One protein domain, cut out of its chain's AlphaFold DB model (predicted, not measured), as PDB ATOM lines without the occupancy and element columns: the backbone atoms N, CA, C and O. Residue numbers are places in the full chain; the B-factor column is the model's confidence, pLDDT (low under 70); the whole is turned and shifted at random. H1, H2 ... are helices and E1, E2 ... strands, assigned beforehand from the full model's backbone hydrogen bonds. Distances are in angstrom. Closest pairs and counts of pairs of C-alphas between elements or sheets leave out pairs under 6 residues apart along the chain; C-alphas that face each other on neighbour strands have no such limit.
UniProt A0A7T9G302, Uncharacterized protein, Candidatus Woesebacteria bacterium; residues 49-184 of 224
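Overview. This is residues 49 to 184 of the 224 residues of an uncharacterized protein of Candidatus Woesebacteria bacterium (UniProt A0A7T9G302). One twisted wall of eight antiparallel and parallel strands makes the body, with the six-strand meander E1 to E6 as its bulk and E7 and E8 at its two edges. A loose loop, residues 131 to 159, passes over one face, where residues 142 to 147 stick out, while the stretch from E7 through H2 to E8 crosses the other face. The 136 printed residues hold H1, E1 to E7, H2 and E8 in that order; the sheet is mixed, ordered E7 E1 E2 E3 E4 E5 E6 E8. The class is mostly strand, with 61 residues in named elements, under half of those printed. The whole is compact, with a radius of gyration of the C-alphas of 14.8 A and spans of 39 by 35 by 28 A.

Arrangement. Look first at the meander, each strand the antiparallel neighbour of the one before: E1, residues 65 to 72; E2, 78 to 85; E3, 92 to 99; E4, 105 to 112; E5, 116 to 121; E6, 125 to 130. Each successive pair is a hairpin; N 67 and O 83 are 2.8 A apart, N 82 and O 95 2.9 A, N 96 and O 108 2.9 A, N 111 and O 118 2.8 A, and N 119 and O 127 2.9 A, each within hydrogen-bond range. At one edge find E7, residues 160 to 163, antiparallel to E1, with N 162 and O 66 at 2.8 A. At the other edge E8, residues 179 to 181, is parallel to E6 at 36 degrees, with N 128 and O 180 at 2.9 A. H1, residues 55 to 60, only grazes the sheet; its closest C-alphas to E2 are those of Leu 59 and Ile 85, 7.5 A apart. H2, residues 168 to 171, also only grazes it, the C-alphas of Arg 93 and Phe 171 being its closest to E3 at 6.0 A. H1 and H2 are apart. Every O i to N i+4 pair in H1 is within hydrogen-bond range; H2 is too short for such a pair.

Along the chain. Find C-alpha 65 at (53.966, -5.010, 24.813); from there E1 runs 23.2 A to C-alpha 72 at (34.168, 6.406, 28.627). E2 measures 23.0 A, E3 23.1 A, E4 24.0 A, E5 16.9 A, E6 17.4 A and E7 10.4 A. H1 spans 8.7 A, H2 5.6 A and E8 6.3 A, ending at C-alpha 181, (37.251, -26.366, 34.213).

Size, cuts and confidence. The two C-alphas farthest apart, of Asp 102 and Asp 134, are 41.8 A apart. The printed part has no cut. The link from E6 to E7 is long, with 29 residues. Mean pLDDT of the printed part is 72.2; look for values under 70 at residues 49 to 62, 88 to 89, 132 to 158 and 184.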
ATOM      1  N   ASN A  49      56.232   4.290  22.923       47.41
ATOM      2  CA  ASN A  49      55.765   4.429  21.558       47.41
ATOM      3  C   ASN A  49      54.256   4.204  21.594       47.41
ATOM      4  O   ASN A  49      53.828   3.058  21.589       47.41
ATOM      5  N   LYS A  50      53.463   5.278  21.621       51.75
ATOM      6  CA  LYS A  50      52.001   5.203  21.506       51.75
ATOM      7  C   LYS A  50      51.623   4.500  20.203       51.75
ATOM      8  O   LYS A  50      51.547   5.129  19.148       51.75
ATOM      9  N   LEU A  51      51.440   3.187  20.265       56.16
ATOM     10  CA  LEU A  51      50.994   2.378  19.144       56.16
ATOM     11  C   LEU A  51      49.474   2.459  19.096       56.16
ATOM     12  O   LEU A  51      48.788   1.819  19.882       56.16
ATOM     13  N   ASN A  52      48.963   3.268  18.172       54.97
ATOM     14  CA  ASN A  52      47.535   3.353  17.921       54.97
ATOM     15  C   ASN A  52      47.155   2.344  16.829       54.97
ATOM     16  O   ASN A  52      47.693   2.419  15.723       54.97
ATOM     17  N   GLY A  53      46.277   1.388  17.127       59.09
ATOM     18  CA  GLY A  53      45.912   0.315  16.200       59.09
ATOM     19  C   GLY A  53      45.024  -0.743  16.849       59.09
ATOM     20  O   GLY A  53      44.764  -0.689  18.052       59.09
ATOM     21  N   LYS A  54      44.550  -1.710  16.055       64.31
ATOM     22  CA  LYS A  54      43.748  -2.823  16.576       64.31
ATOM     23  C   LYS A  54      44.625  -3.740  17.427       64.31
ATOM     24  O   LYS A  54      45.804  -3.930  17.132       64.31
ATOM     25  N   LEU A  55      44.044  -4.377  18.446       64.94
ATOM     26  CA  LEU A  55      44.771  -5.359  19.260       64.94
ATOM     27  C   LEU A  55      45.338  -6.506  18.398       64.94
ATOM     28  O   LEU A  55      46.449  -6.967  18.643       64.94
ATOM     29  N   SER A  56      44.626  -6.899  17.337       63.69
ATOM     30  CA  SER A  56      45.088  -7.862  16.325       63.69
ATOM     31  C   SER A  56      46.353  -7.409  15.589       63.69
ATOM     32  O   SER A  56      47.258  -8.210  15.337       63.69
ATOM     33  N   ASP A  57      46.444  -6.118  15.271       66.81
ATOM     34  CA  ASP A  57      47.599  -5.542  14.584       66.81
ATOM     35  C   ASP A  57      48.802  -5.526  15.528       66.81
ATOM     36  O   ASP A  57      49.909  -5.871  15.124       66.81
ATOM     37  N   LEU A  58      48.574  -5.213  16.809       66.50
ATOM     38  CA  LEU A  58      49.597  -5.232  17.856       66.50
ATOM     39  C   LEU A  58      50.140  -6.645  18.111       66.50
ATOM     40  O   LEU A  58      51.351  -6.818  18.240       66.50
ATOM     41  N   LEU A  59      49.267  -7.655  18.129       67.94
ATOM     42  CA  LEU A  59      49.660  -9.062  18.252       67.94
ATOM     43  C   LEU A  59      50.492  -9.527  17.048       67.94
ATOM     44  O   LEU A  59      51.482 -10.241  17.212       67.94
ATOM     45  N   SER A  60      50.152  -9.058  15.845       67.44
ATOM     46  CA  SER A  60      50.876  -9.382  14.608       67.44
ATOM     47  C   SER A  60      52.298  -8.806  14.561       67.44
ATOM     48  O   SER A  60      53.124  -9.270  13.773       67.44
ATOM     49  N   LEU A  61      52.620  -7.821  15.409       69.88
ATOM     50  CA  LEU A  61      53.966  -7.249  15.499       69.88
ATOM     51  C   LEU A  61      54.976  -8.175  16.194       69.88
ATOM     52  O   LEU A  61      56.174  -7.901  16.095       69.88
ATOM     53  N   GLY A  62      54.525  -9.235  16.883       67.75
ATOM     54  CA  GLY A  62      55.401 -10.245  17.495       67.75
ATOM     55  C   GLY A  62      56.402  -9.649  18.485       67.75
ATOM     56  O   GLY A  62      57.597  -9.942  18.446       67.75
ATOM     57  N   LYS A  63      55.946  -8.713  19.315       73.44
ATOM     58  CA  LYS A  63      56.789  -7.955  20.241       73.44
ATOM     59  C   LYS A  63      56.158  -7.922  21.620       73.44
ATOM     60  O   LYS A  63      54.947  -8.033  21.778       73.44
ATOM     61  N   ASP A  64      57.019  -7.767  22.615       81.94
ATOM     62  CA  ASP A  64      56.605  -7.661  24.003       81.94
ATOM     63  C   ASP A  64      55.985  -6.285  24.245       81.94
ATOM     64  O   ASP A  64      56.699  -5.275  24.281       81.94
ATOM     65  N   TYR A  65      54.674  -6.247  24.491       82.44
ATOM     66  CA  TYR A  65      53.966  -5.010  24.813       82.44
ATOM     67  C   TYR A  65      53.158  -5.101  26.100       82.44
ATOM     68  O   TYR A  65      52.523  -6.112  26.396       82.44
ATOM     69  N   THR A  66      53.150  -3.997  26.841       84.75
ATOM     70  CA  THR A  66      52.109  -3.704  27.822       84.75
ATOM     71  C   THR A  66      51.269  -2.566  27.279       84.75
ATOM     72  O   THR A  66      51.777  -1.465  27.117       84.75
ATOM     73  N   CYS A  67      50.000  -2.820  27.007       82.44
ATOM     74  CA  CYS A  67      49.056  -1.831  26.517       82.44
ATOM     75  C   CYS A  67      48.080  -1.453  27.621       82.44
ATOM     76  O   CYS A  67      47.580  -2.311  28.339       82.44
ATOM     77  N   SER A  68      47.774  -0.172  27.759       85.62
ATOM     78  CA  SER A  68      46.699   0.300  28.621       85.62
ATOM     79  C   SER A  68      45.633   0.985  27.791       85.62
ATOM     80  O   SER A  68      45.928   1.607  26.772       85.62
ATOM     81  N   PHE A  69      44.383   0.855  28.211       82.38
ATOM     82  CA  PHE A  69      43.279   1.561  27.584       82.38
ATOM     83  C   PHE A  69      42.368   2.143  28.655       82.38
ATOM     84  O   PHE A  69      42.264   1.630  29.772       82.38
ATOM     85  N   ASN A  70      41.723   3.246  28.306       83.06
ATOM     86  CA  ASN A  70      40.723   3.891  29.133       83.06
ATOM     87  C   ASN A  70      39.704   4.549  28.211       83.06
ATOM     88  O   ASN A  70      40.062   5.360  27.356       83.06
ATOM     89  N   GLN A  71      38.449   4.169  28.375       78.56
ATOM     90  CA  GLN A  71      37.335   4.617  27.569       78.56
ATOM     91  C   GLN A  71      36.172   4.996  28.464       78.56
ATOM     92  O   GLN A  71      35.964   4.411  29.525       78.56
ATOM     93  N   ILE A  72      35.417   5.987  28.011       80.56
ATOM     94  CA  ILE A  72      34.168   6.406  28.627       80.56
ATOM     95  C   ILE A  72      33.131   6.383  27.512       80.56
ATOM     96  O   ILE A  72      33.350   7.014  26.477       80.56
ATOM     97  N   ASP A  73      32.057   5.624  27.696       77.19
ATOM     98  CA  ASP A  73      30.958   5.576  26.736       77.19
ATOM     99  C   ASP A  73      30.030   6.797  26.877       77.19
ATOM    100  O   ASP A  73      30.132   7.593  27.815       77.19
ATOM    101  N   GLU A  74      29.104   6.961  25.931       73.31
ATOM    102  CA  GLU A  74      28.138   8.070  25.939       73.31
ATOM    103  C   GLU A  74      27.189   8.033  27.150       73.31
ATOM    104  O   GLU A  74      26.644   9.064  27.546       73.31
ATOM    105  N   SER A  75      27.019   6.857  27.763       76.00
ATOM    106  CA  SER A  75      26.223   6.666  28.979       76.00
ATOM    107  C   SER A  75      26.996   7.028  30.253       76.00
ATOM    108  O   SER A  75      26.423   7.013  31.341       76.00
ATOM    109  N   GLY A  76      28.276   7.395  30.137       76.81
ATOM    110  CA  GLY A  76      29.151   7.753  31.249       76.81
ATOM    111  C   GLY A  76      29.790   6.556  31.955       76.81
ATOM    112  O   GLY A  76      30.441   6.750  32.987       76.81
ATOM    113  N   ASN A  77      29.639   5.340  31.423       79.06
ATOM    114  CA  ASN A  77      30.324   4.169  31.950       79.06
ATOM    115  C   ASN A  77      31.783   4.192  31.504       79.06
ATOM    116  O   ASN A  77      32.104   4.545  30.370       79.06
ATOM    117  N   LYS A  78      32.683   3.809  32.400       82.06
ATOM    118  CA  LYS A  78      34.121   3.787  32.158       82.06
ATOM    119  C   LYS A  78      34.594   2.356  32.018       82.06
ATOM    120  O   LYS A  78      34.337   1.535  32.891       82.06
ATOM    121  N   ASN A  79      35.348   2.084  30.968       80.94
ATOM    122  CA  ASN A  79      36.043   0.828  30.768       80.94
ATOM    123  C   ASN A  79      37.541   1.107  30.688       80.94
ATOM    124  O   ASN A  79      37.994   1.881  29.849       80.94
ATOM    125  N   SER A  80      38.319   0.495  31.566       84.56
ATOM    126  CA  SER A  80      39.767   0.660  31.582       84.56
ATOM    127  C   SER A  80      40.448  -0.667  31.831       84.56
ATOM    128  O   SER A  80      39.891  -1.545  32.486       84.56
ATOM    129  N   GLY A  81      41.665  -0.816  31.333       86.12
ATOM    130  CA  GLY A  81      42.393  -2.053  31.527       86.12
ATOM    131  C   GLY A  81      43.850  -1.975  31.129       86.12
ATOM    132  O   GLY A  81      44.322  -0.982  30.566       86.12
ATOM    133  N   LYS A  82      44.560  -3.053  31.449       88.31
ATOM    134  CA  LYS A  82      45.930  -3.305  31.011       88.31
ATOM    135  C   LYS A  82      46.007  -4.667  30.354       88.31
ATOM    136  O   LYS A  82      45.454  -5.630  30.867       88.31
ATOM    137  N   VAL A  83      46.719  -4.737  29.244       85.88
ATOM    138  CA  VAL A  83      46.963  -5.947  28.474       85.88
ATOM    139  C   VAL A  83      48.469  -6.160  28.393       85.88
ATOM    140  O   VAL A  83      49.206  -5.239  28.063       85.88
ATOM    141  N   TYR A  84      48.925  -7.366  28.691       86.12
ATOM    142  CA  TYR A  84      50.312  -7.799  28.630       86.12
ATOM    143  C   TYR A  84      50.422  -8.888  27.573       86.12
ATOM    144  O   TYR A  84      49.675  -9.866  27.605       86.12
ATOM    145  N   ILE A  85      51.347  -8.713  26.640       83.62
ATOM    146  CA  ILE A  85      51.554  -9.602  25.498       83.62
ATOM    147  C   ILE A  85      53.029  -9.968  25.455       83.62
ATOM    148  O   ILE A  85      53.892  -9.088  25.554       83.62
ATOM    149  N   ASN A  86      53.322 -11.256  25.303       81.75
ATOM    150  CA  ASN A  86      54.679 -11.712  25.039       81.75
ATOM    151  C   ASN A  86      54.977 -11.782  23.528       81.75
ATOM    152  O   ASN A  86      54.080 -11.881  22.698       81.75
ATOM    153  N   ASN A  87      56.258 -11.779  23.173       71.19
ATOM    154  CA  ASN A  87      56.785 -11.732  21.811       71.19
ATOM    155  C   ASN A  87      56.239 -12.858  20.925       71.19
ATOM    156  O   ASN A  87      55.928 -12.628  19.760       71.19
ATOM    157  N   SER A  88      56.058 -14.058  21.485       66.38
ATOM    158  CA  SER A  88      55.501 -15.189  20.740       66.38
ATOM    159  C   SER A  88      53.995 -15.077  20.491       66.38
ATOM    160  O   SER A  88      53.456 -15.902  19.758       66.38
ATOM    161  N   GLY A  89      53.305 -14.110  21.107       65.06
ATOM    162  CA  GLY A  89      51.848 -13.972  21.059       65.06
ATOM    163  C   GLY A  89      51.102 -15.150  21.692       65.06
ATOM    164  O   GLY A  89      49.885 -15.231  21.579       65.06
ATOM    165  N   THR A  90      51.815 -16.077  22.342       70.25
ATOM    166  CA  THR A  90      51.225 -17.279  22.948       70.25
ATOM    167  C   THR A  90      50.713 -17.005  24.351       70.25
ATOM    168  O   THR A  90      49.766 -17.653  24.785       70.25
ATOM    169  N   LYS A  91      51.310 -16.025  25.042       81.31
ATOM    170  CA  LYS A  91      50.915 -15.618  26.387       81.31
ATOM    171  C   LYS A  91      50.330 -14.228  26.368       81.31
ATOM    172  O   LYS A  91      50.952 -13.270  25.900       81.31
ATOM    173  N   LEU A  92      49.138 -14.135  26.933       85.12
ATOM    174  CA  LEU A  92      48.401 -12.896  27.049       85.12
ATOM    175  C   LEU A  92      47.824 -12.786  28.451       85.12
ATOM    176  O   LEU A  92      47.343 -13.762  29.015       85.12
ATOM    177  N   ARG A  93      47.834 -11.580  29.003       88.25
ATOM    178  CA  ARG A  93      47.012 -11.231  30.156       88.25
ATOM    179  C   ARG A  93      46.267  -9.952  29.866       88.25
ATOM    180  O   ARG A  93      46.860  -9.020  29.348       88.25
ATOM    181  N   GLY A  94      45.003  -9.889  30.236       86.88
ATOM    182  CA  GLY A  94      44.239  -8.658  30.299       86.88
ATOM    183  C   GLY A  94      43.613  -8.520  31.675       86.88
ATOM    184  O   GLY A  94      42.984  -9.452  32.157       86.88
ATOM    185  N   ASP A  95      43.785  -7.371  32.305       87.69
ATOM    186  CA  ASP A  95      43.064  -6.990  33.512       87.69
ATOM    187  C   ASP A  95      42.136  -5.830  33.144       87.69
ATOM    188  O   ASP A  95      42.584  -4.838  32.559       87.69
ATOM    189  N   PHE A  96      40.854  -5.945  33.479       85.69
ATOM    190  CA  PHE A  96      39.820  -4.989  33.086       85.69
ATOM    191  C   PHE A  96      39.050  -4.496  34.300       85.69
ATOM    192  O   PHE A  96      38.846  -5.207  35.283       85.69
ATOM    193  N   THR A  97      38.611  -3.251  34.231       85.56
ATOM    194  CA  THR A  97      37.736  -2.625  35.211       85.56
ATOM    195  C   THR A  97      36.680  -1.835  34.471       85.56
ATOM    196  O   THR A  97      36.981  -0.882  33.749       85.56
ATOM    197  N   TYR A  98      35.439  -2.234  34.703       81.94
ATOM    198  CA  TYR A  98      34.253  -1.575  34.215       81.94
ATOM    199  C   TYR A  98      33.568  -0.844  35.369       81.94
ATOM    200  O   TYR A  98      33.351  -1.408  36.439       81.94
ATOM    201  N   GLN A  99      33.239   0.424  35.171       84.12
ATOM    202  CA  GLN A  99      32.537   1.258  36.134       84.12
ATOM    203  C   GLN A  99      31.301   1.842  35.462       84.12
ATOM    204  O   GLN A  99      31.416   2.626  34.528       84.12
ATOM    205  N   LEU A 100      30.126   1.488  35.964       79.75
ATOM    206  CA  LEU A 100      28.860   2.074  35.556       79.75
ATOM    207  C   LEU A 100      28.765   3.533  36.022       79.75
ATOM    208  O   LEU A 100      29.346   3.924  37.041       79.75
ATOM    209  N   ALA A 101      27.983   4.335  35.303       80.12
ATOM    210  CA  ALA A 101      27.728   5.735  35.646       80.12
ATOM    211  C   ALA A 101      27.075   5.917  37.032       80.12
ATOM    212  O   ALA A 101      27.218   6.971  37.652       80.12
ATOM    213  N   ASP A 102      26.397   4.883  37.543       81.19
ATOM    214  CA  ASP A 102      25.809   4.851  38.887       81.19
ATOM    215  C   ASP A 102      26.837   4.628  40.017       81.19
ATOM    216  O   ASP A 102      26.484   4.650  41.197       81.19
ATOM    217  N   GLY A 103      28.117   4.452  39.666       79.12
ATOM    218  CA  GLY A 103      29.224   4.231  40.591       79.12
ATOM    219  C   GLY A 103      29.516   2.759  40.888       79.12
ATOM    220  O   GLY A 103      30.506   2.473  41.564       79.12
ATOM    221  N   THR A 104      28.715   1.822  40.375       85.50
ATOM    222  CA  THR A 104      28.983   0.385  40.490       85.50
ATOM    223  C   THR A 104      30.216   0.024  39.669       85.50
ATOM    224  O   THR A 104      30.299   0.356  38.491       85.50
ATOM    225  N   SER A 105      31.178  -0.679  40.266       85.50
ATOM    226  CA  SER A 105      32.383  -1.143  39.571       85.50
ATOM    227  C   SER A 105      32.515  -2.657  39.623       85.50
ATOM    228  O   SER A 105      32.318  -3.260  40.679       85.50
ATOM    229  N   GLN A 106      32.922  -3.248  38.507       83.75
ATOM    230  CA  GLN A 106      33.261  -4.655  38.369       83.75
ATOM    231  C   GLN A 106      34.632  -4.766  37.710       83.75
ATOM    232  O   GLN A 106      34.911  -4.110  36.708       83.75
ATOM    233  N   SER A 107      35.481  -5.608  38.279       86.38
ATOM    234  CA  SER A 107      36.807  -5.896  37.749       86.38
ATOM    235  C   SER A 107      36.928  -7.384  37.470       86.38
ATOM    236  O   SER A 107      36.200  -8.209  38.030       86.38
ATOM    237  N   GLY A 108      37.830  -7.723  36.568       87.31
ATOM    238  CA  GLY A 108      38.090  -9.094  36.182       87.31
ATOM    239  C   GLY A 108      39.318  -9.167  35.305       87.31
ATOM    240  O   GLY A 108      40.015  -8.171  35.087       87.31
ATOM    241  N   GLY A 109      39.572 -10.350  34.776       85.75
ATOM    242  CA  GLY A 109      40.706 -10.531  33.900       85.75
ATOM    243  C   GLY A 109      40.614 -11.774  33.047       85.75
ATOM    244  O   GLY A 109      39.741 -12.626  33.212       85.75
ATOM    245  N   VAL A 110      41.543 -11.822  32.107       85.62
ATOM    246  CA  VAL A 110      41.783 -12.921  31.192       85.62
ATOM    247  C   VAL A 110      43.269 -13.243  31.205       85.62
ATOM    248  O   VAL A 110      44.105 -12.342  31.196       85.62
ATOM    249  N   ILE A 111      43.618 -14.520  31.222       88.44
ATOM    250  CA  ILE A 111      44.987 -14.993  31.022       88.44
ATOM    251  C   ILE A 111      44.929 -16.116  30.006       88.44
ATOM    252  O   ILE A 111      44.145 -17.037  30.166       88.44
ATOM    253  N   ARG A 112      45.783 -16.075  28.993       84.81
ATOM    254  CA  ARG A 112      46.077 -17.220  28.138       84.81
ATOM    255  C   ARG A 112      47.532 -17.584  28.349       84.81
ATOM    256  O   ARG A 112      48.404 -16.723  28.205       84.81
ATOM    257  N   ASP A 113      47.778 -18.835  28.696       83.62
ATOM    258  CA  ASP A 113      49.108 -19.422  28.674       83.62
ATOM    259  C   ASP A 113      49.215 -20.475  27.556       83.62
ATOM    260  O   ASP A 113      48.437 -20.466  26.599       83.62
ATOM    261  N   ASP A 114      50.231 -21.333  27.631       80.56
ATOM    262  CA  ASP A 114      50.491 -22.337  26.599       80.56
ATOM    263  C   ASP A 114      49.504 -23.527  26.660       80.56
ATOM    264  O   ASP A 114      49.416 -24.290  25.700       80.56
ATOM    265  N   GLU A 115      48.771 -23.704  27.765       82.50
ATOM    266  CA  GLU A 115      47.911 -24.865  28.028       82.50
ATOM    267  C   GLU A 115      46.444 -24.488  28.281       82.50
ATOM    268  O   GLU A 115      45.545 -25.189  27.815       82.50
ATOM    269  N   TYR A 116      46.182 -23.387  28.985       84.62
ATOM    270  CA  TYR A 116      44.856 -22.957  29.407       84.62
ATOM    271  C   TYR A 116      44.605 -21.460  29.156       84.62
ATOM    272  O   TYR A 116      45.483 -20.601  29.252       84.62
ATOM    273  N   SER A 117      43.350 -21.153  28.842       84.00
ATOM    274  CA  SER A 117      42.773 -19.817  28.891       84.00
ATOM    275  C   SER A 117      41.923 -19.710  30.151       84.00
ATOM    276  O   SER A 117      41.149 -20.609  30.465       84.00
ATOM    277  N   TYR A 118      42.075 -18.619  30.881       84.75
ATOM    278  CA  TYR A 118      41.421 -18.317  32.141       84.75
ATOM    279  C   TYR A 118      40.662 -17.016  31.974       84.75
ATOM    280  O   TYR A 118      41.222 -16.036  31.491       84.75
ATOM    281  N   ILE A 119      39.424 -16.975  32.438       84.75
ATOM    282  CA  ILE A 119      38.633 -15.752  32.536       84.75
ATOM    283  C   ILE A 119      37.994 -15.695  33.913       84.75
ATOM    284  O   ILE A 119      37.537 -16.713  34.432       84.75
ATOM    285  N   TRP A 120      37.974 -14.525  34.538       86.25
ATOM    286  CA  TRP A 120      37.362 -14.371  35.850       86.25
ATOM    287  C   TRP A 120      36.755 -12.996  36.057       86.25
ATOM    288  O   TRP A 120      37.106 -12.015  35.401       86.25
ATOM    289  N   THR A 121      35.872 -12.939  37.047       84.62
ATOM    290  CA  THR A 121      35.387 -11.705  37.657       84.62
ATOM    291  C   THR A 121      35.739 -11.716  39.137       84.62
ATOM    292  O   THR A 121      35.517 -12.706  39.847       84.62
ATOM    293  N   ASP A 122      36.255 -10.593  39.626       83.19
ATOM    294  CA  ASP A 122      36.631 -10.440  41.023       83.19
ATOM    295  C   ASP A 122      35.412 -10.634  41.938       83.19
ATOM    296  O   ASP A 122      34.358 -10.017  41.775       83.19
ATOM    297  N   GLY A 123      35.546 -11.538  42.911       80.88
ATOM    298  CA  GLY A 123      34.486 -11.869  43.869       80.88
ATOM    299  C   GLY A 123      33.396 -12.823  43.358       80.88
ATOM    300  O   GLY A 123      32.518 -13.174  44.144       80.88
ATOM    301  N   GLN A 124      33.447 -13.266  42.096       79.31
ATOM    302  CA  GLN A 124      32.469 -14.207  41.520       79.31
ATOM    303  C   GLN A 124      33.082 -15.552  41.103       79.31
ATOM    304  O   GLN A 124      32.364 -16.546  41.025       79.31
ATOM    305  N   GLY A 125      34.403 -15.608  40.908       80.25
ATOM    306  CA  GLY A 125      35.105 -16.804  40.437       80.25
ATOM    307  C   GLY A 125      35.449 -16.714  38.953       80.25
ATOM    308  O   GLY A 125      35.310 -15.655  38.333       80.25
ATOM    309  N   GLY A 126      35.941 -17.814  38.390       80.06
ATOM    310  CA  GLY A 126      36.355 -17.856  36.995       80.06
ATOM    311  C   GLY A 126      36.148 -19.206  36.327       80.06
ATOM    312  O   GLY A 126      35.769 -20.200  36.949       80.06
ATOM    313  N   PHE A 127      36.447 -19.227  35.038       82.44
ATOM    314  CA  PHE A 127      36.436 -20.407  34.191       82.44
ATOM    315  C   PHE A 127      37.811 -20.593  33.568       82.44
ATOM    316  O   PHE A 127      38.511 -19.615  33.296       82.44
ATOM    317  N   LYS A 128      38.193 -21.849  33.347       85.25
ATOM    318  CA  LYS A 128      39.375 -22.197  32.565       85.25
ATOM    319  C   LYS A 128      39.023 -23.177  31.459       85.25
ATOM    320  O   LYS A 128      38.187 -24.059  31.650       85.25
ATOM    321  N   THR A 129      39.669 -23.026  30.318       80.50
ATOM    322  CA  THR A 129      39.465 -23.850  29.127       80.50
ATOM    323  C   THR A 129      40.812 -24.199  28.528       80.50
ATOM    324  O   THR A 129      41.742 -23.399  28.580       80.50
ATOM    325  N   LYS A 130      40.957 -25.407  27.988       80.69
ATOM    326  CA  LYS A 130      42.199 -25.819  27.338       80.69
ATOM    327  C   LYS A 130      42.409 -25.022  26.053       80.69
ATOM    328  O   LYS A 130      41.473 -24.841  25.275       80.69
ATOM    329  N   VAL A 131      43.628 -24.539  25.843       75.00
ATOM    330  CA  VAL A 131      44.001 -23.820  24.626       75.00
ATOM    331  C   VAL A 131      44.100 -24.818  23.483       75.00
ATOM    332  O   VAL A 131      44.890 -25.760  23.533       75.00
ATOM    333  N   ASP A 132      43.306 -24.585  22.444       68.81
ATOM    334  CA  ASP A 132      43.471 -25.263  21.169       68.81
ATOM    335  C   ASP A 132      44.645 -24.606  20.410       68.81
ATOM    336  O   ASP A 132      44.607 -23.392  20.158       68.81
ATOM    337  N   PRO A 133      45.714 -25.357  20.079       60.03
ATOM    338  CA  PRO A 133      46.868 -24.825  19.355       60.03
ATOM    339  C   PRO A 133      46.522 -24.338  17.939       60.03
ATOM    340  O   PRO A 133      47.259 -23.513  17.393       60.03
ATOM    341  N   ASP A 134      45.412 -24.804  17.363       52.47
ATOM    342  CA  ASP A 134      44.954 -24.411  16.032       52.47
ATOM    343  C   ASP A 134      44.122 -23.112  16.066       52.47
ATOM    344  O   ASP A 134      43.993 -22.419  15.050       52.47
ATOM    345  N   VAL A 135      43.643 -22.700  17.249       53.31
ATOM    346  CA  VAL A 135      42.908 -21.442  17.453       53.31
ATOM    347  C   VAL A 135      43.881 -20.305  17.783       53.31
ATOM    348  O   VAL A 135      44.251 -20.036  18.936       53.31
ATOM    349  N   LYS A 136      44.299 -19.603  16.725       46.69
ATOM    350  CA  LYS A 136      45.165 -18.411  16.805       46.69
ATOM    351  C   LYS A 136      44.440 -17.162  17.294       46.69
ATOM    352  O   LYS A 136      45.086 -16.251  17.808       46.69
ATOM    353  N   ASP A 137      43.118 -17.138  17.191       48.31
ATOM    354  CA  ASP A 137      42.332 -16.027  17.697       48.31
ATOM    355  C   ASP A 137      42.091 -16.197  19.195       48.31
ATOM    356  O   ASP A 137      41.205 -16.917  19.642       48.31
ATOM    357  N   ILE A 138      42.899 -15.490  19.986       48.81
ATOM    358  CA  ILE A 138      42.754 -15.377  21.448       48.81
ATOM    359  C   ILE A 138      41.386 -14.784  21.829       48.81
ATOM    360  O   ILE A 138      40.904 -15.000  22.938       48.81
ATOM    361  N   PHE A 139      40.757 -14.067  20.897       45.12
ATOM    362  CA  PHE A 139      39.508 -13.347  21.107       45.12
ATOM    363  C   PHE A 139      38.417 -13.693  20.080       45.12
ATOM    364  O   PHE A 139      37.344 -13.110  20.141       45.12
ATOM    365  N   GLY A 140      38.678 -14.616  19.150       34.97
ATOM    366  CA  GLY A 140      37.824 -14.886  17.988       34.97
ATOM    367  C   GLY A 140      36.459 -15.470  18.337       34.97
ATOM    368  O   GLY A 140      36.264 -16.018  19.417       34.97
ATOM    369  N   GLU A 141      35.550 -15.361  17.367       29.08
ATOM    370  CA  GLU A 141      34.084 -15.551  17.359       29.08
ATOM    371  C   GLU A 141      33.511 -16.849  17.980       29.08
ATOM    372  O   GLU A 141      32.307 -17.074  17.930       29.08
ATOM    373  N   ASN A 142      34.337 -17.699  18.592       29.47
ATOM    374  CA  ASN A 142      33.970 -18.994  19.166       29.47
ATOM    375  C   ASN A 142      33.853 -19.017  20.700       29.47
ATOM    376  O   ASN A 142      33.765 -20.095  21.289       29.47
ATOM    377  N   MET A 143      33.762 -17.867  21.381       31.19
ATOM    378  CA  MET A 143      32.973 -17.856  22.620       31.19
ATOM    379  C   MET A 143      31.501 -17.954  22.215       31.19
ATOM    380  O   MET A 143      30.841 -16.951  21.954       31.19
ATOM    381  N   SER A 144      31.002 -19.191  22.117       27.84
ATOM    382  CA  SER A 144      29.594 -19.532  21.884       27.84
ATOM    383  C   SER A 144      28.724 -19.168  23.100       27.84
ATOM    384  O   SER A 144      28.094 -20.001  23.744       27.84
ATOM    385  N   THR A 145      28.726 -17.885  23.439       27.47
ATOM    386  CA  THR A 145      27.742 -17.218  24.286       27.47
ATOM    387  C   THR A 145      27.315 -15.915  23.621       27.47
ATOM    388  O   THR A 145      27.157 -14.923  24.304       27.47
ATOM    389  N   GLY A 146      27.168 -15.870  22.287       26.98
ATOM    390  CA  GLY A 146      26.483 -14.776  21.569       26.98
ATOM    391  C   GLY A 146      26.971 -13.341  21.841       26.98
ATOM    392  O   GLY A 146      26.292 -12.386  21.466       26.98
ATOM    393  N   GLU A 147      28.126 -13.174  22.478       27.95
ATOM    394  CA  GLU A 147      28.658 -11.907  22.950       27.95
ATOM    395  C   GLU A 147      29.992 -11.677  22.255       27.95
ATOM    396  O   GLU A 147      30.978 -12.379  22.486       27.95
ATOM    397  N   LYS A 148      30.021 -10.665  21.385       29.77
ATOM    398  CA  LYS A 148      31.271 -10.087  20.904       29.77
ATOM    399  C   LYS A 148      32.138  -9.749  22.113       29.77
ATOM    400  O   LYS A 148      31.735  -8.967  22.972       29.77
ATOM    401  N   SER A 149      33.338 -10.317  22.168       36.25
ATOM    402  CA  SER A 149      34.321  -9.947  23.178       36.25
ATOM    403  C   SER A 149      34.605  -8.446  23.065       36.25
ATOM    404  O   SER A 149      34.840  -7.938  21.968       36.25
ATOM    405  N   VAL A 150      34.618  -7.732  24.194       37.94
ATOM    406  CA  VAL A 150      34.901  -6.280  24.282       37.94
ATOM    407  C   VAL A 150      36.241  -5.905  23.627       37.94
ATOM    408  O   VAL A 150      36.478  -4.750  23.293       37.94
ATOM    409  N   LEU A 151      37.117  -6.888  23.407       39.16
ATOM    410  CA  LEU A 151      38.427  -6.731  22.773       39.16
ATOM    411  C   LEU A 151      38.446  -7.051  21.271       39.16
ATOM    412  O   LEU A 151      39.464  -6.820  20.623       39.16
ATOM    413  N   THR A 152      37.352  -7.595  20.728       38.94
ATOM    414  CA  THR A 152      37.176  -7.864  19.287       38.94
ATOM    415  C   THR A 152      36.385  -6.813  18.551       38.94
ATOM    416  O   THR A 152      36.301  -6.880  17.326       38.94
ATOM    417  N   ASP A 153      35.766  -5.877  19.267       41.09
ATOM    418  CA  ASP A 153      34.990  -4.877  18.569       41.09
ATOM    419  C   ASP A 153      35.951  -4.008  17.761       41.09
ATOM    420  O   ASP A 153      36.925  -3.455  18.275       41.09
ATOM    421  N   ASP A 154      35.672  -3.948  16.461       46.00
ATOM    422  CA  ASP A 154      36.468  -3.356  15.383       46.00
ATOM    423  C   ASP A 154      36.624  -1.824  15.504       46.00
ATOM    424  O   ASP A 154      37.013  -1.112  14.575       46.00
ATOM    425  N   THR A 155      36.282  -1.314  16.678       48.22
ATOM    426  CA  THR A 155      36.355   0.055  17.128       48.22
ATOM    427  C   THR A 155      37.819   0.405  17.338       48.22
ATOM    428  O   THR A 155      38.545  -0.281  18.053       48.22
ATOM    429  N   ASN A 156      38.269   1.495  16.720       53.28
ATOM    430  CA  ASN A 156      39.607   2.047  16.920       53.28
ATOM    431  C   ASN A 156      39.783   2.462  18.393       53.28
ATOM    432  O   ASN A 156      39.543   3.613  18.763       53.28
ATOM    433  N   MET A 157      40.143   1.514  19.254       60.84
ATOM    434  CA  MET A 157      40.465   1.774  20.646       60.84
ATOM    435  C   MET A 157      41.880   2.346  20.704       60.84
ATOM    436  O   MET A 157      42.822   1.756  20.180       60.84
ATOM    437  N   ASN A 158      42.037   3.496  21.361       66.19
ATOM    438  CA  ASN A 158      43.360   4.053  21.614       66.19
ATOM    439  C   ASN A 158      44.044   3.231  22.713       66.19
ATOM    440  O   ASN A 158      43.763   3.424  23.899       66.19
ATOM    441  N   PHE A 159      44.927   2.322  22.313       70.88
ATOM    442  CA  PHE A 159      45.831   1.635  23.224       70.88
ATOM    443  C   PHE A 159      47.102   2.472  23.416       70.88
ATOM    444  O   PHE A 159      47.704   2.953  22.459       70.88
ATOM    445  N   ASP A 160      47.511   2.664  24.668       80.38
ATOM    446  CA  ASP A 160      48.815   3.229  25.010       80.38
ATOM    447  C   ASP A 160      49.751   2.072  25.359       80.38
ATOM    448  O   ASP A 160      49.617   1.471  26.431       80.38
ATOM    449  N   CYS A 161      50.604   1.696  24.405       82.38
ATOM    450  CA  CYS A 161      51.474   0.531  24.504       82.38
ATOM    451  C   CYS A 161      52.927   0.916  24.762       82.38
ATOM    452  O   CYS A 161      53.543   1.665  24.008       82.38
ATOM    453  N   ASP A 162      53.508   0.295  25.774       83.38
ATOM    454  CA  ASP A 162      54.918   0.383  26.101       83.38
ATOM    455  C   ASP A 162      55.624  -0.928  25.769       83.38
ATOM    456  O   ASP A 162      55.080  -2.020  25.957       83.38
ATOM    457  N   ASN A 163      56.880  -0.825  25.327       82.44
ATOM    458  CA  ASN A 163      57.762  -1.984  25.339       82.44
ATOM    459  C   ASN A 163      57.945  -2.411  26.797       82.44
ATOM    460  O   ASN A 163      58.317  -1.596  27.643       82.44
ATOM    461  N   TRP A 164      57.749  -3.691  27.083       83.12
ATOM    462  CA  TRP A 164      57.981  -4.228  28.419       83.12
ATOM    463  C   TRP A 164      58.934  -5.410  28.358       83.12
ATOM    464  O   TRP A 164      59.087  -6.077  27.338       83.12
ATOM    465  N   LYS A 165      59.607  -5.661  29.477       83.12
ATOM    466  CA  LYS A 165      60.351  -6.898  29.659       83.12
ATOM    467  C   LYS A 165      59.384  -7.921  30.234       83.12
ATOM    468  O   LYS A 165      58.870  -7.701  31.326       83.12
ATOM    469  N   VAL A 166      59.186  -9.020  29.513       83.06
ATOM    470  CA  VAL A 166      58.281 -10.095  29.926       83.06
ATOM    471  C   VAL A 166      58.598 -10.561  31.341       83.06
ATOM    472  O   VAL A 166      59.708 -11.016  31.632       83.06
ATOM    473  N   ASP A 167      57.586 -10.481  32.198       85.94
ATOM    474  CA  ASP A 167      57.566 -11.109  33.509       85.94
ATOM    475  C   ASP A 167      56.579 -12.278  33.473       85.94
ATOM    476  O   ASP A 167      55.373 -12.094  33.315       85.94
ATOM    477  N   ASN A 168      57.095 -13.499  33.617       83.94
ATOM    478  CA  ASN A 168      56.269 -14.704  33.570       83.94
ATOM    479  C   ASN A 168      55.265 -14.796  34.727       83.94
ATOM    480  O   ASN A 168      54.251 -15.472  34.576       83.94
ATOM    481  N   SER A 169      55.512 -14.122  35.856       86.81
ATOM    482  CA  SER A 169      54.579 -14.117  36.988       86.81
ATOM    483  C   SER A 169      53.261 -13.417  36.660       86.81
ATOM    484  O   SER A 169      52.232 -13.741  37.249       86.81
ATOM    485  N   VAL A 170      53.267 -12.517  35.671       86.31
ATOM    486  CA  VAL A 170      52.065 -11.815  35.210       86.31
ATOM    487  C   VAL A 170      51.091 -12.793  34.556       86.31
ATOM    488  O   VAL A 170      49.889 -12.638  34.721       86.31
ATOM    489  N   PHE A 171      51.568 -13.856  33.910       86.81
ATOM    490  CA  PHE A 171      50.713 -14.865  33.270       86.81
ATOM    491  C   PHE A 171      50.287 -16.002  34.203       86.81
ATOM    492  O   PHE A 171      49.685 -16.967  33.747       86.81
ATOM    493  N   VAL A 172      50.593 -15.925  35.502       87.44
ATOM    494  CA  VAL A 172      50.122 -16.921  36.468       87.44
ATOM    495  C   VAL A 172      48.734 -16.504  36.967       87.44
ATOM    496  O   VAL A 172      48.575 -15.367  37.432       87.44
ATOM    497  N   PRO A 173      47.719 -17.387  36.891       85.75
ATOM    498  CA  PRO A 173      46.385 -17.067  37.377       85.75
ATOM    499  C   PRO A 173      46.380 -16.801  38.891       85.75
ATOM    500  O   PRO A 173      47.147 -17.423  39.636       85.75
ATOM    501  N   PRO A 174      45.520 -15.892  39.386       85.44
ATOM    502  CA  PRO A 174      45.464 -15.581  40.809       85.44
ATOM    503  C   PRO A 174      45.019 -16.796  41.638       85.44
ATOM    504  O   PRO A 174      43.976 -17.394  41.381       85.44
ATOM    505  N   VAL A 175      45.776 -17.135  42.686       85.44
ATOM    506  CA  VAL A 175      45.506 -18.306  43.551       85.44
ATOM    507  C   VAL A 175      44.231 -18.179  44.394       85.44
ATOM    508  O   VAL A 175      43.751 -19.159  44.955       85.44
ATOM    509  N   ASN A 176      43.695 -16.967  44.519       84.38
ATOM    510  CA  ASN A 176      42.490 -16.649  45.283       84.38
ATOM    511  C   ASN A 176      41.194 -16.808  44.472       84.38
ATOM    512  O   ASN A 176      40.120 -16.527  45.002       84.38
ATOM    513  N   ILE A 177      41.283 -17.223  43.207       85.12
ATOM    514  CA  ILE A 177      40.136 -17.394  42.317       85.12
ATOM    515  C   ILE A 177      39.922 -18.880  42.065       85.12
ATOM    516  O   ILE A 177      40.834 -19.606  41.672       85.12
ATOM    517  N   VAL A 178      38.692 -19.334  42.295       85.38
ATOM    518  CA  VAL A 178      38.282 -20.697  41.961       85.38
ATOM    519  C   VAL A 178      37.922 -20.727  40.481       85.38
ATOM    520  O   VAL A 178      36.997 -20.031  40.059       85.38
ATOM    521  N   PHE A 179      38.661 -21.524  39.713       84.38
ATOM    522  CA  PHE A 179      38.415 -21.724  38.289       84.38
ATOM    523  C   PHE A 179      37.685 -23.041  38.049       84.38
ATOM    524  O   PHE A 179      38.206 -24.112  38.368       84.38
ATOM    525  N   THR A 180      36.505 -22.956  37.447       84.19
ATOM    526  CA  THR A 180      35.775 -24.127  36.954       84.19
ATOM    527  C   THR A 180      36.359 -24.550  35.609       84.19
ATOM    528  O   THR A 180      36.509 -23.719  34.715       84.19
ATOM    529  N   ASP A 181      36.718 -25.826  35.466       84.62
ATOM    530  CA  ASP A 181      37.251 -26.366  34.213       84.62
ATOM    531  C   ASP A 181      36.111 -26.655  33.231       84.62
ATOM    532  O   ASP A 181      35.253 -27.491  33.502       84.62
ATOM    533  N   LEU A 182      36.098 -25.947  32.103       78.38
ATOM    534  CA  LEU A 182      35.125 -26.128  31.024       78.38
ATOM    535  C   LEU A 182      35.723 -26.858  29.811       78.38
ATOM    536  O   LEU A 182      35.063 -26.985  28.780       78.38
ATOM    537  N   SER A 183      36.961 -27.351  29.912       70.81
ATOM    538  CA  SER A 183      37.659 -27.998  28.791       70.81
ATOM    539  C   SER A 183      36.925 -29.240  28.283       70.81
ATOM    540  O   SER A 183      36.906 -29.498  27.085       70.81
ATOM    541  N   GLU A 184      36.285 -29.992  29.179       58.59
ATOM    542  CA  GLU A 184      35.536 -31.207  28.830       58.59
ATOM    543  C   GLU A 184      34.163 -30.901  28.208       58.59
ATOM    544  O   GLU A 184      33.684 -31.662  27.369       58.59
TER     545      GLU A 184